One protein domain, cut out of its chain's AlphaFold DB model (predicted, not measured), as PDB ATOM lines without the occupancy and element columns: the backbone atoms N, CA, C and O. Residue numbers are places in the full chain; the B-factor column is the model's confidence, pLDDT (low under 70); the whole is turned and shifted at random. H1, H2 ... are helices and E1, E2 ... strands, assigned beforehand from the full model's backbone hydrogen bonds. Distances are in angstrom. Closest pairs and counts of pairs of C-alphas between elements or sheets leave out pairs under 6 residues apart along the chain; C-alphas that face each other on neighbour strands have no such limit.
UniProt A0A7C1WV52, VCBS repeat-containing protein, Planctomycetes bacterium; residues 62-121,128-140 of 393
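Overview. This is residues 62 to 121 and 128 to 140 of the 393 residues of the protein "VCBS repeat-containing protein" of Planctomycetes bacterium (UniProt A0A7C1WV52). Two strongly twisted antiparallel sheets stand partly face to face as an open wedge, a loose sandwich in which edge strand E1 runs close to edge strand E5 while the far edges, E4 and E7, are apart. The short helix H1 is on the larger sheet, beside its strands. The 73 printed residues hold seven named strands and one named helix, in the order E1 E2 E3 E4 H1 E5 E6 E7; the sheets run E1 - E2 - E3 - E4 and E5 - E6 - E7, and the class is mostly strand. The whole is compact, with a radius of gyration of the C-alphas of 11.9 A and spans of 37 by 29 by 18 A.

Arrangement. The larger sheet, E1 (residues 63 to 66), E2 (75 to 78), E3 (87 to 92) and E4 (95 to 98), is a meander, each strand the antiparallel neighbour of the one before. It is only just strongly twisted, with C-alphas up to 4.4 A off its best plane. In the hairpin of E1 and E2, N 77 and O 64 are 2.9 A apart, within hydrogen-bond range. In that of E2 and E3, N 78 and O 87 are 2.8 A apart; in that of E3 and E4, N 90 and O 97 are 2.8 A apart. The pairing is staggered: E3 pairs with E2 over residues 87 to 89 and with E4 over 89 to 92. H1 (100 to 103) is on this sheet but over none of its strands; its closest C-alphas to E3 are those of Ser 100 and Leu 88, 4.5 A. H1 is too short for any O i to N i+4 pair, and its one O i to N i+3 pair is not within range. The second sheet is E5 (111 to 117), E6 (128 to 131) and E7 (134 to 140). N 112 and O 130 of E5 and E6 are 2.8 A apart; N 131 and O 134 of the hairpin E6 and E7 are also 2.8 A apart. The two sheets form a sandwich, face to face, their best planes 36 degrees apart. The closest C-alphas of E1 and E5 are those of Ala 64 and Leu 115, 5.1 A.

Along the chain. E1 begins at C-alpha 63, (175.586, 163.819, 179.918), and is 10.3 A long; E2 is 10.1 A, E3 15.7 A, E4 10.4 A and H1 5.4 A. E5 is 17.8 A, E6 9.9 A and E7 19.0 A, ending at C-alpha 140, (161.727, 153.772, 180.848).

Size, cuts and confidence. The farthest C-alphas, of Glu 93 and Thr 133, are 37.6 A apart. Residues 122 to 127 are not printed; C-alphas 121 and 128 are 14.6 A apart across that cut. Of the links printed whole, none is long. The mean pLDDT of the printed part is 93.6, and no printed residue is under 70.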
ATOM      1  N   GLY A  62     179.089 162.572 176.986       84.69
ATOM      2  CA  GLY A  62     177.644 162.434 177.065       84.69
ATOM      3  C   GLY A  62     177.200 162.631 178.499       84.69
ATOM      4  O   GLY A  62     177.672 161.938 179.403       84.69
ATOM      5  N   VAL A  63     176.337 163.618 178.687       91.19
ATOM      6  CA  VAL A  63     175.586 163.819 179.918       91.19
ATOM      7  C   VAL A  63     174.140 164.036 179.513       91.19
ATOM      8  O   VAL A  63     173.886 164.808 178.590       91.19
ATOM      9  N   ALA A  64     173.227 163.341 180.175       95.50
ATOM     10  CA  ALA A  64     171.798 163.595 180.075       95.50
ATOM     11  C   ALA A  64     171.273 163.898 181.475       95.50
ATOM     12  O   ALA A  64     171.792 163.360 182.459       95.50
ATOM     13  N   VAL A  65     170.299 164.795 181.547       95.69
ATOM     14  CA  VAL A  65     169.690 165.252 182.793       95.69
ATOM     15  C   VAL A  65     168.184 165.244 182.587       95.69
ATOM     16  O   VAL A  65     167.727 165.805 181.594       95.69
ATOM     17  N   SER A  66     167.470 164.541 183.457       96.88
ATOM     18  CA  SER A  66     166.009 164.553 183.578       96.88
ATOM     19  C   SER A  66     165.631 163.924 184.924       96.88
ATOM     20  O   SER A  66     166.438 163.192 185.499       96.88
ATOM     21  N   ASP A  67     164.428 164.185 185.420       97.00
ATOM     22  CA  ASP A  67     163.827 163.503 186.572       97.00
ATOM     23  C   ASP A  67     163.193 162.184 186.094       97.00
ATOM     24  O   ASP A  67     162.031 162.136 185.685       97.00
ATOM     25  N   VAL A  68     163.975 161.098 186.072       97.69
ATOM     26  CA  VAL A  68     163.560 159.833 185.433       97.69
ATOM     27  C   VAL A  68     162.696 158.950 186.337       97.69
ATOM     28  O   VAL A  68     162.313 157.837 185.951       97.69
ATOM     29  N   ASN A  69     162.420 159.404 187.560       96.56
ATOM     30  CA  ASN A  69     161.584 158.710 188.533       96.56
ATOM     31  C   ASN A  69     160.436 159.574 189.107       96.56
ATOM     32  O   ASN A  69     159.748 159.111 190.023       96.56
ATOM     33  N   ASP A  70     160.224 160.779 188.561       95.56
ATOM     34  CA  ASP A  70     159.187 161.755 188.937       95.56
ATOM     35  C   ASP A  70     159.188 162.080 190.445       95.56
ATOM     36  O   ASP A  70     158.140 162.178 191.099       95.56
ATOM     37  N   ASP A  71     160.378 162.192 191.049       95.75
ATOM     38  CA  ASP A  71     160.537 162.502 192.475       95.75
ATOM     39  C   ASP A  71     160.771 163.995 192.774       95.75
ATOM     40  O   ASP A  71     160.771 164.419 193.943       95.75
ATOM     41  N   GLY A  72     160.860 164.808 191.722       95.56
ATOM     42  CA  GLY A  72     161.080 166.246 191.747       95.56
ATOM     43  C   GLY A  72     162.552 166.652 191.824       95.56
ATOM     44  O   GLY A  72     162.823 167.842 192.034       95.56
ATOM     45  N   TYR A  73     163.495 165.714 191.705       95.88
ATOM     46  CA  TYR A  73     164.927 165.981 191.626       95.88
ATOM     47  C   TYR A  73     165.497 165.543 190.275       95.88
ATOM     48  O   TYR A  73     165.221 164.470 189.770       95.88
ATOM     49  N   GLU A  74     166.367 166.380 189.711       96.00
ATOM     50  CA  GLU A  74     167.063 166.047 188.467       96.00
ATOM     51  C   GLU A  74     168.069 164.905 188.673       96.00
ATOM     52  O   GLU A  74     168.949 164.982 189.548       96.00
ATOM     53  N   ASP A  75     168.007 163.901 187.803       97.19
ATOM     54  CA  ASP A  75     168.947 162.790 187.745       97.19
ATOM     55  C   ASP A  75     170.015 163.037 186.679       97.19
ATOM     56  O   ASP A  75     169.832 163.793 185.727       97.19
ATOM     57  N   ILE A  76     171.176 162.397 186.824       97.31
ATOM     58  CA  ILE A  76     172.296 162.576 185.894       97.31
ATOM     59  C   ILE A  76     172.726 161.231 185.330       97.31
ATOM     60  O   ILE A  76     173.204 160.359 186.062       97.31
ATOM     61  N   TYR A  77     172.666 161.103 184.007       97.62
ATOM     62  CA  TYR A  77     173.299 160.013 183.278       97.62
ATOM     63  C   TYR A  77     174.653 160.444 182.709       97.62
ATOM     64  O   TYR A  77     174.766 161.495 182.081       97.62
ATOM     65  N   LEU A  78     175.691 159.632 182.907       93.94
ATOM     66  CA  LEU A  78     177.059 159.899 182.462       93.94
ATOM     67  C   LEU A  78     177.583 158.755 181.600       93.94
ATOM     68  O   LEU A  78     177.733 157.619 182.068       93.94
ATOM     69  N   CYS A  79     177.956 159.090 180.366       91.81
ATOM     70  CA  CYS A  79     178.715 158.206 179.495       91.81
ATOM     71  C   CYS A  79     180.133 157.973 180.036       91.81
ATOM     72  O   CYS A  79     180.763 158.864 180.617       91.81
ATOM     73  N   ALA A  80     180.663 156.776 179.807       85.06
ATOM     74  CA  ALA A  80     181.958 156.343 180.308       85.06
ATOM     75  C   ALA A  80     182.832 155.702 179.210       85.06
ATOM     76  O   ALA A  80     182.336 155.298 178.151       85.06
ATOM     77  N   PRO A  81     184.165 155.634 179.421       79.50
ATOM     78  CA  PRO A  81     185.046 154.911 178.515       79.50
ATOM     79  C   PRO A  81     184.704 153.423 178.485       79.50
ATOM     80  O   PRO A  81     184.246 152.870 179.483       79.50
ATOM     81  N   GLY A  82     185.069 152.747 177.395       79.81
ATOM     82  CA  GLY A  82     184.922 151.297 177.300       79.81
ATOM     83  C   GLY A  82     185.573 150.558 178.481       79.81
ATOM     84  O   GLY A  82     186.707 150.838 178.877       79.81
ATOM     85  N   GLY A  83     184.846 149.600 179.051       77.25
ATOM     86  CA  GLY A  83     185.238 148.828 180.230       77.25
ATOM     87  C   GLY A  83     184.966 149.516 181.572       77.25
ATOM     88  O   GLY A  83     185.208 148.904 182.615       77.25
ATOM     89  N   VAL A  84     184.456 150.749 181.572       82.62
ATOM     90  CA  VAL A  84     183.948 151.446 182.758       82.62
ATOM     91  C   VAL A  84     182.431 151.575 182.605       82.62
ATOM     92  O   VAL A  84     181.992 152.020 181.554       82.62
ATOM     93  N   PRO A  85     181.628 151.202 183.616       86.19
ATOM     94  CA  PRO A  85     180.182 151.330 183.515       86.19
ATOM     95  C   PRO A  85     179.772 152.800 183.449       86.19
ATOM     96  O   PRO A  85     180.258 153.613 184.254       86.19
ATOM     97  N   ASN A  86     178.843 153.102 182.543       92.88
ATOM     98  CA  ASN A  86     178.060 154.333 182.570       92.88
ATOM     99  C   ASN A  86     177.385 154.510 183.935       92.88
ATOM    100  O   ASN A  86     177.179 153.536 184.669       92.88
ATOM    101  N   ARG A  87     177.079 155.758 184.298       94.44
ATOM    102  CA  ARG A  87     176.480 156.070 185.601       94.44
ATOM    103  C   ARG A  87     175.107 156.685 185.458       94.44
ATOM    104  O   ARG A  87     174.988 157.658 184.733       94.44
ATOM    105  N   LEU A  88     174.139 156.171 186.209       97.00
ATOM    106  CA  LEU A  88     172.899 156.871 186.524       97.00
ATOM    107  C   LEU A  88     172.947 157.279 187.998       97.00
ATOM    108  O   LEU A  88     173.086 156.429 188.882       97.00
ATOM    109  N   LEU A  89     172.899 158.582 188.247       97.06
ATOM    110  CA  LEU A  89     172.947 159.186 189.570       97.06
ATOM    111  C   LEU A  89     171.590 159.821 189.856       97.06
ATOM    112  O   LEU A  89     171.281 160.846 189.259       97.06
ATOM    113  N   LEU A  90     170.827 159.228 190.772       96.94
ATOM    114  CA  LEU A  90     169.516 159.737 191.149       96.94
ATOM    115  C   LEU A  90     169.644 160.918 192.106       96.94
ATOM    116  O   LEU A  90     170.362 160.818 193.112       96.94
ATOM    117  N   GLY A  91     168.985 162.021 191.779       94.75
ATOM    118  CA  GLY A  91     168.883 163.223 192.584       94.75
ATOM    119  C   GLY A  91     168.132 162.964 193.887       94.75
ATOM    120  O   GLY A  91     167.291 162.087 194.010       94.75
ATOM    121  N   THR A  92     168.499 163.697 194.931       94.25
ATOM    122  CA  THR A  92     167.827 163.668 196.234       94.25
ATOM    123  C   THR A  92     168.006 165.022 196.917       94.25
ATOM    124  O   THR A  92     168.911 165.786 196.577       94.25
ATOM    125  N   GLU A  93     167.264 165.271 198.001       91.25
ATOM    126  CA  GLU A  93     167.449 166.464 198.848       91.25
ATOM    127  C   GLU A  93     168.911 166.656 199.319       91.25
ATOM    128  O   GLU A  93     169.374 167.778 199.529       91.25
ATOM    129  N   GLY A  94     169.653 165.557 199.513       88.25
ATOM    130  CA  GLY A  94     170.999 165.555 200.092       88.25
ATOM    131  C   GLY A  94     172.153 165.404 199.097       88.25
ATOM    132  O   GLY A  94     173.306 165.361 199.536       88.25
ATOM    133  N   GLY A  95     171.881 165.292 197.795       90.00
ATOM    134  CA  GLY A  95     172.883 164.992 196.768       90.00
ATOM    135  C   GLY A  95     172.418 163.878 195.836       90.00
ATOM    136  O   GLY A  95     171.269 163.886 195.425       90.00
ATOM    137  N   PHE A  96     173.295 162.917 195.530       93.88
ATOM    138  CA  PHE A  96     173.012 161.867 194.548       93.88
ATOM    139  C   PHE A  96     173.220 160.452 195.099       93.88
ATOM    140  O   PHE A  96     174.145 160.218 195.887       93.88
ATOM    141  N   VAL A  97     172.412 159.506 194.622       92.75
ATOM    142  CA  VAL A  97     172.540 158.061 194.861       92.75
ATOM    143  C   VAL A  97     172.856 157.356 193.542       92.75
ATOM    144  O   VAL A  97     172.237 157.618 192.525       92.75
ATOM    145  N   ASP A  98     173.841 156.460 193.537       93.75
ATOM    146  CA  ASP A  98     174.195 155.697 192.335       93.75
ATOM    147  C   ASP A  98     173.226 154.520 192.132       93.75
ATOM    148  O   ASP A  98     173.228 153.588 192.940       93.75
ATOM    149  N   ALA A  99     172.452 154.564 191.044       95.56
ATOM    150  CA  ALA A  99     171.470 153.551 190.646       95.56
ATOM    151  C   ALA A  99     171.866 152.815 189.350       95.56
ATOM    152  O   ALA A  99     171.055 152.143 188.715       95.56
ATOM    153  N   SER A 100     173.125 152.918 188.918       91.88
ATOM    154  CA  SER A 100     173.550 152.505 187.568       91.88
ATOM    155  C   SER A 100     173.261 151.032 187.247       91.88
ATOM    156  O   SER A 100     172.793 150.704 186.164       91.88
ATOM    157  N   SER A 101     173.535 150.126 188.193       93.06
ATOM    158  CA  SER A 101     173.392 148.681 187.951       93.06
ATOM    159  C   SER A 101     171.952 148.188 188.106       93.06
ATOM    160  O   SER A 101     171.536 147.249 187.433       93.06
ATOM    161  N   GLU A 102     171.177 148.817 188.991       96.69
ATOM    162  CA  GLU A 102     169.767 148.470 189.203       96.69
ATOM    163  C   GLU A 102     168.851 149.040 188.115       96.69
ATOM    164  O   GLU A 102     167.851 148.409 187.782       96.69
ATOM    165  N   SER A 103     169.228 150.167 187.510       97.19
ATOM    166  CA  SER A 103     168.517 150.787 186.385       97.19
ATOM    167  C   SER A 103     168.696 150.051 185.053       97.19
ATOM    168  O   SER A 103     167.879 150.218 184.153       97.19
ATOM    169  N   GLY A 104     169.728 149.208 184.921       97.06
ATOM    170  CA  GLY A 104     169.991 148.418 183.710       97.06
ATOM    171  C   GLY A 104     170.755 149.158 182.605       97.06
ATOM    172  O   GLY A 104     170.873 148.635 181.497       97.06
ATOM    173  N   VAL A 105     171.294 150.347 182.899       96.62
ATOM    174  CA  VAL A 105     171.968 151.235 181.927       96.62
ATOM    175  C   VAL A 105     173.449 151.476 182.246       96.62
ATOM    176  O   VAL A 105     174.057 152.415 181.726       96.62
ATOM    177  N   ASP A 106     174.070 150.601 183.044       94.56
ATOM    178  CA  ASP A 106     175.507 150.579 183.363       94.56
ATOM    179  C   ASP A 106     176.379 150.021 182.220       94.56
ATOM    180  O   ASP A 106     177.277 149.199 182.425       94.56
ATOM    181  N   LEU A 107     176.123 150.494 180.996       93.00
ATOM    182  CA  LEU A 107     176.789 150.053 179.770       93.00
ATOM    183  C   LEU A 107     178.315 150.101 179.906       93.00
ATOM    184  O   LEU A 107     178.878 151.077 180.396       93.00
ATOM    185  N   LEU A 108     178.976 149.033 179.450       89.56
ATOM    186  CA  LEU A 108     180.439 148.901 179.457       89.56
ATOM    187  C   LEU A 108     181.075 149.240 178.106       89.56
ATOM    188  O   LEU A 108     182.302 149.266 178.000       89.56
ATOM    189  N   ASP A 109     180.276 149.435 177.064       89.38
ATOM    190  CA  ASP A 109     180.761 149.902 175.774       89.38
ATOM    191  C   ASP A 109     181.210 151.362 175.873       89.38
ATOM    192  O   ASP A 109     180.692 152.138 176.675       89.38
ATOM    193  N   LEU A 110     182.174 151.752 175.032       85.88
ATOM    194  CA  LEU A 110     182.506 153.166 174.882       85.88
ATOM    195  C   LEU A 110     181.248 153.907 174.426       85.88
ATOM    196  O   LEU A 110     180.749 153.642 173.328       85.88
ATOM    197  N   SER A 111     180.782 154.837 175.254       90.44
ATOM    198  CA  SER A 111     179.559 155.590 175.008       90.44
ATOM    199  C   SER A 111     179.814 157.088 174.855       90.44
ATOM    200  O   SER A 111     180.744 157.656 175.440       90.44
ATOM    201  N   ARG A 112     178.999 157.719 174.010       88.94
ATOM    202  CA  ARG A 112     179.016 159.138 173.639       88.94
ATOM    203  C   ARG A 112     177.616 159.553 173.217       88.94
ATOM    204  O   ARG A 112     176.947 158.786 172.537       88.94
ATOM    205  N   GLY A 113     177.220 160.771 173.553       91.44
ATOM    206  CA  GLY A 113     175.861 161.249 173.356       91.44
ATOM    207  C   GLY A 113     174.880 160.459 174.221       91.44
ATOM    208  O   GLY A 113     174.790 159.234 174.148       91.44
ATOM    209  N   ALA A 114     174.135 161.167 175.051       96.38
ATOM    210  CA  ALA A 114     172.999 160.601 175.750       96.38
ATOM    211  C   ALA A 114     171.898 161.651 175.787       96.38
ATOM    212  O   ALA A 114     172.202 162.844 175.869       96.38
ATOM    213  N   LEU A 115     170.653 161.202 175.720       97.44
ATOM    214  CA  LEU A 115     169.480 162.055 175.818       97.44
ATOM    215  C   LEU A 115     168.362 161.272 176.509       97.44
ATOM    216  O   LEU A 115     168.132 160.112 176.159       97.44
ATOM    217  N   PHE A 116     167.712 161.923 177.471       98.44
ATOM    218  CA  PHE A 116     166.419 161.496 177.992       98.44
ATOM    219  C   PHE A 116     165.314 162.219 177.224       98.44
ATOM    220  O   PHE A 116     165.460 163.414 176.950       98.44
ATOM    221  N   ALA A 117     164.291 161.477 176.817       97.81
ATOM    222  CA  ALA A 117     163.042 161.999 176.275       97.81
ATOM    223  C   ALA A 117     161.990 160.883 176.255       97.81
ATOM    224  O   ALA A 117     162.339 159.727 176.059       97.81
ATOM    225  N   ASP A 118     160.708 161.216 176.370       97.69
ATOM    226  CA  ASP A 118     159.590 160.278 176.190       97.69
ATOM    227  C   ASP A 118     159.349 160.001 174.687       97.69
ATOM    228  O   ASP A 118     158.658 160.764 174.001       97.69
ATOM    229  N   PHE A 119     159.976 158.956 174.128       98.12
ATOM    230  CA  PHE A 119     159.929 158.671 172.685       98.12
ATOM    231  C   PHE A 119     158.706 157.856 172.267       98.12
ATOM    232  O   PHE A 119     158.332 157.891 171.090       98.12
ATOM    233  N   ASP A 120     158.105 157.100 173.184       97.25
ATOM    234  CA  ASP A 120     156.882 156.341 172.931       97.25
ATOM    235  C   ASP A 120     155.611 157.021 173.460       97.25
ATOM    236  O   ASP A 120     154.511 156.509 173.239       97.25
ATOM    237  N   ARG A 121     155.727 158.209 174.061       96.88
ATOM    238  CA  ARG A 121     154.625 159.018 174.602       96.88
ATOM    239  C   ARG A 121     153.823 158.300 175.682       96.88
ATOM    240  O   ARG A 121     152.602 158.496 175.779       96.88
ATOM    241  N   VAL A 128     168.193 157.326 175.074       98.50
ATOM    242  CA  VAL A 128     169.049 156.999 173.928       98.50
ATOM    243  C   VAL A 128     170.516 157.239 174.271       98.50
ATOM    244  O   VAL A 128     170.885 158.281 174.810       98.50
ATOM    245  N   VAL A 129     171.374 156.268 173.946       97.75
ATOM    246  CA  VAL A 129     172.827 156.344 174.143       97.75
ATOM    247  C   VAL A 129     173.543 155.951 172.860       97.75
ATOM    248  O   VAL A 129     173.310 154.873 172.305       97.75
ATOM    249  N   GLY A 130     174.470 156.793 172.412       95.81
ATOM    250  CA  GLY A 130     175.401 156.421 171.359       95.81
ATOM    251  C   GLY A 130     176.527 155.553 171.908       95.81
ATOM    252  O   GLY A 130     177.178 155.875 172.899       95.81
ATOM    253  N   ILE A 131     176.785 154.436 171.244       91.31
ATOM    254  CA  ILE A 131     177.986 153.623 171.428       91.31
ATOM    255  C   ILE A 131     178.760 153.585 170.111       91.31
ATOM    256  O   ILE A 131     178.246 153.983 169.070       91.31
ATOM    257  N   GLY A 132     180.002 153.092 170.121       83.38
ATOM    258  CA  GLY A 132     180.890 153.156 168.946       83.38
ATOM    259  C   GLY A 132     180.287 152.696 167.606       83.38
ATOM    260  O   GLY A 132     180.658 153.220 166.564       83.38
ATOM    261  N   THR A 133     179.331 151.760 167.617       88.81
ATOM    262  CA  THR A 133     178.734 151.198 166.386       88.81
ATOM    263  C   THR A 133     177.211 151.287 166.307       88.81
ATOM    264  O   THR A 133     176.633 150.856 165.306       88.81
ATOM    265  N   LYS A 134     176.543 151.774 167.359       95.25
ATOM    266  CA  LYS A 134     175.079 151.767 167.450       95.25
ATOM    267  C   LYS A 134     174.551 152.956 168.235       95.25
ATOM    268  O   LYS A 134     175.216 153.442 169.141       95.25
ATOM    269  N   LEU A 135     173.303 153.313 167.968       97.25
ATOM    270  CA  LEU A 135     172.444 153.954 168.959       97.25
ATOM    271  C   LEU A 135     171.648 152.872 169.678       97.25
ATOM    272  O   LEU A 135     171.033 152.027 169.023       97.25
ATOM    273  N   LEU A 136     171.678 152.887 171.004       98.00
ATOM    274  CA  LEU A 136     170.860 152.030 171.852       98.00
ATOM    275  C   LEU A 136     169.751 152.879 172.463       98.00
ATOM    276  O   LEU A 136     170.050 153.882 173.103       98.00
ATOM    277  N   LEU A 137     168.502 152.472 172.265       98.56
ATOM    278  CA  LEU A 137     167.334 153.101 172.859       98.56
ATOM    279  C   LEU A 137     166.719 152.150 173.884       98.56
ATOM    280  O   LEU A 137     166.529 150.958 173.605       98.56
ATOM    281  N   PHE A 138     166.402 152.683 175.053       98.62
ATOM    282  CA  PHE A 138     165.814 151.970 176.174       98.62
ATOM    283  C   PHE A 138     164.494 152.618 176.553       98.62
ATOM    284  O   PHE A 138     164.442 153.838 176.637       98.62
ATOM    285  N   THR A 139     163.482 151.800 176.831       98.38
ATOM    286  CA  THR A 139     162.197 152.276 177.343       98.38
ATOM    287  C   THR A 139     162.245 152.397 178.862       98.38
ATOM    288  O   THR A 139     162.656 151.425 179.520       98.38
ATOM    289  N   GLY A 140     161.846 153.542 179.407       97.75
ATOM    290  CA  GLY A 140     161.727 153.772 180.848       97.75
ATOM    291  C   GLY A 140     160.445 153.182 181.435       97.75
ATOM    292  O   GLY A 140     159.485 152.910 180.724       97.75
TER     293      GLY A 140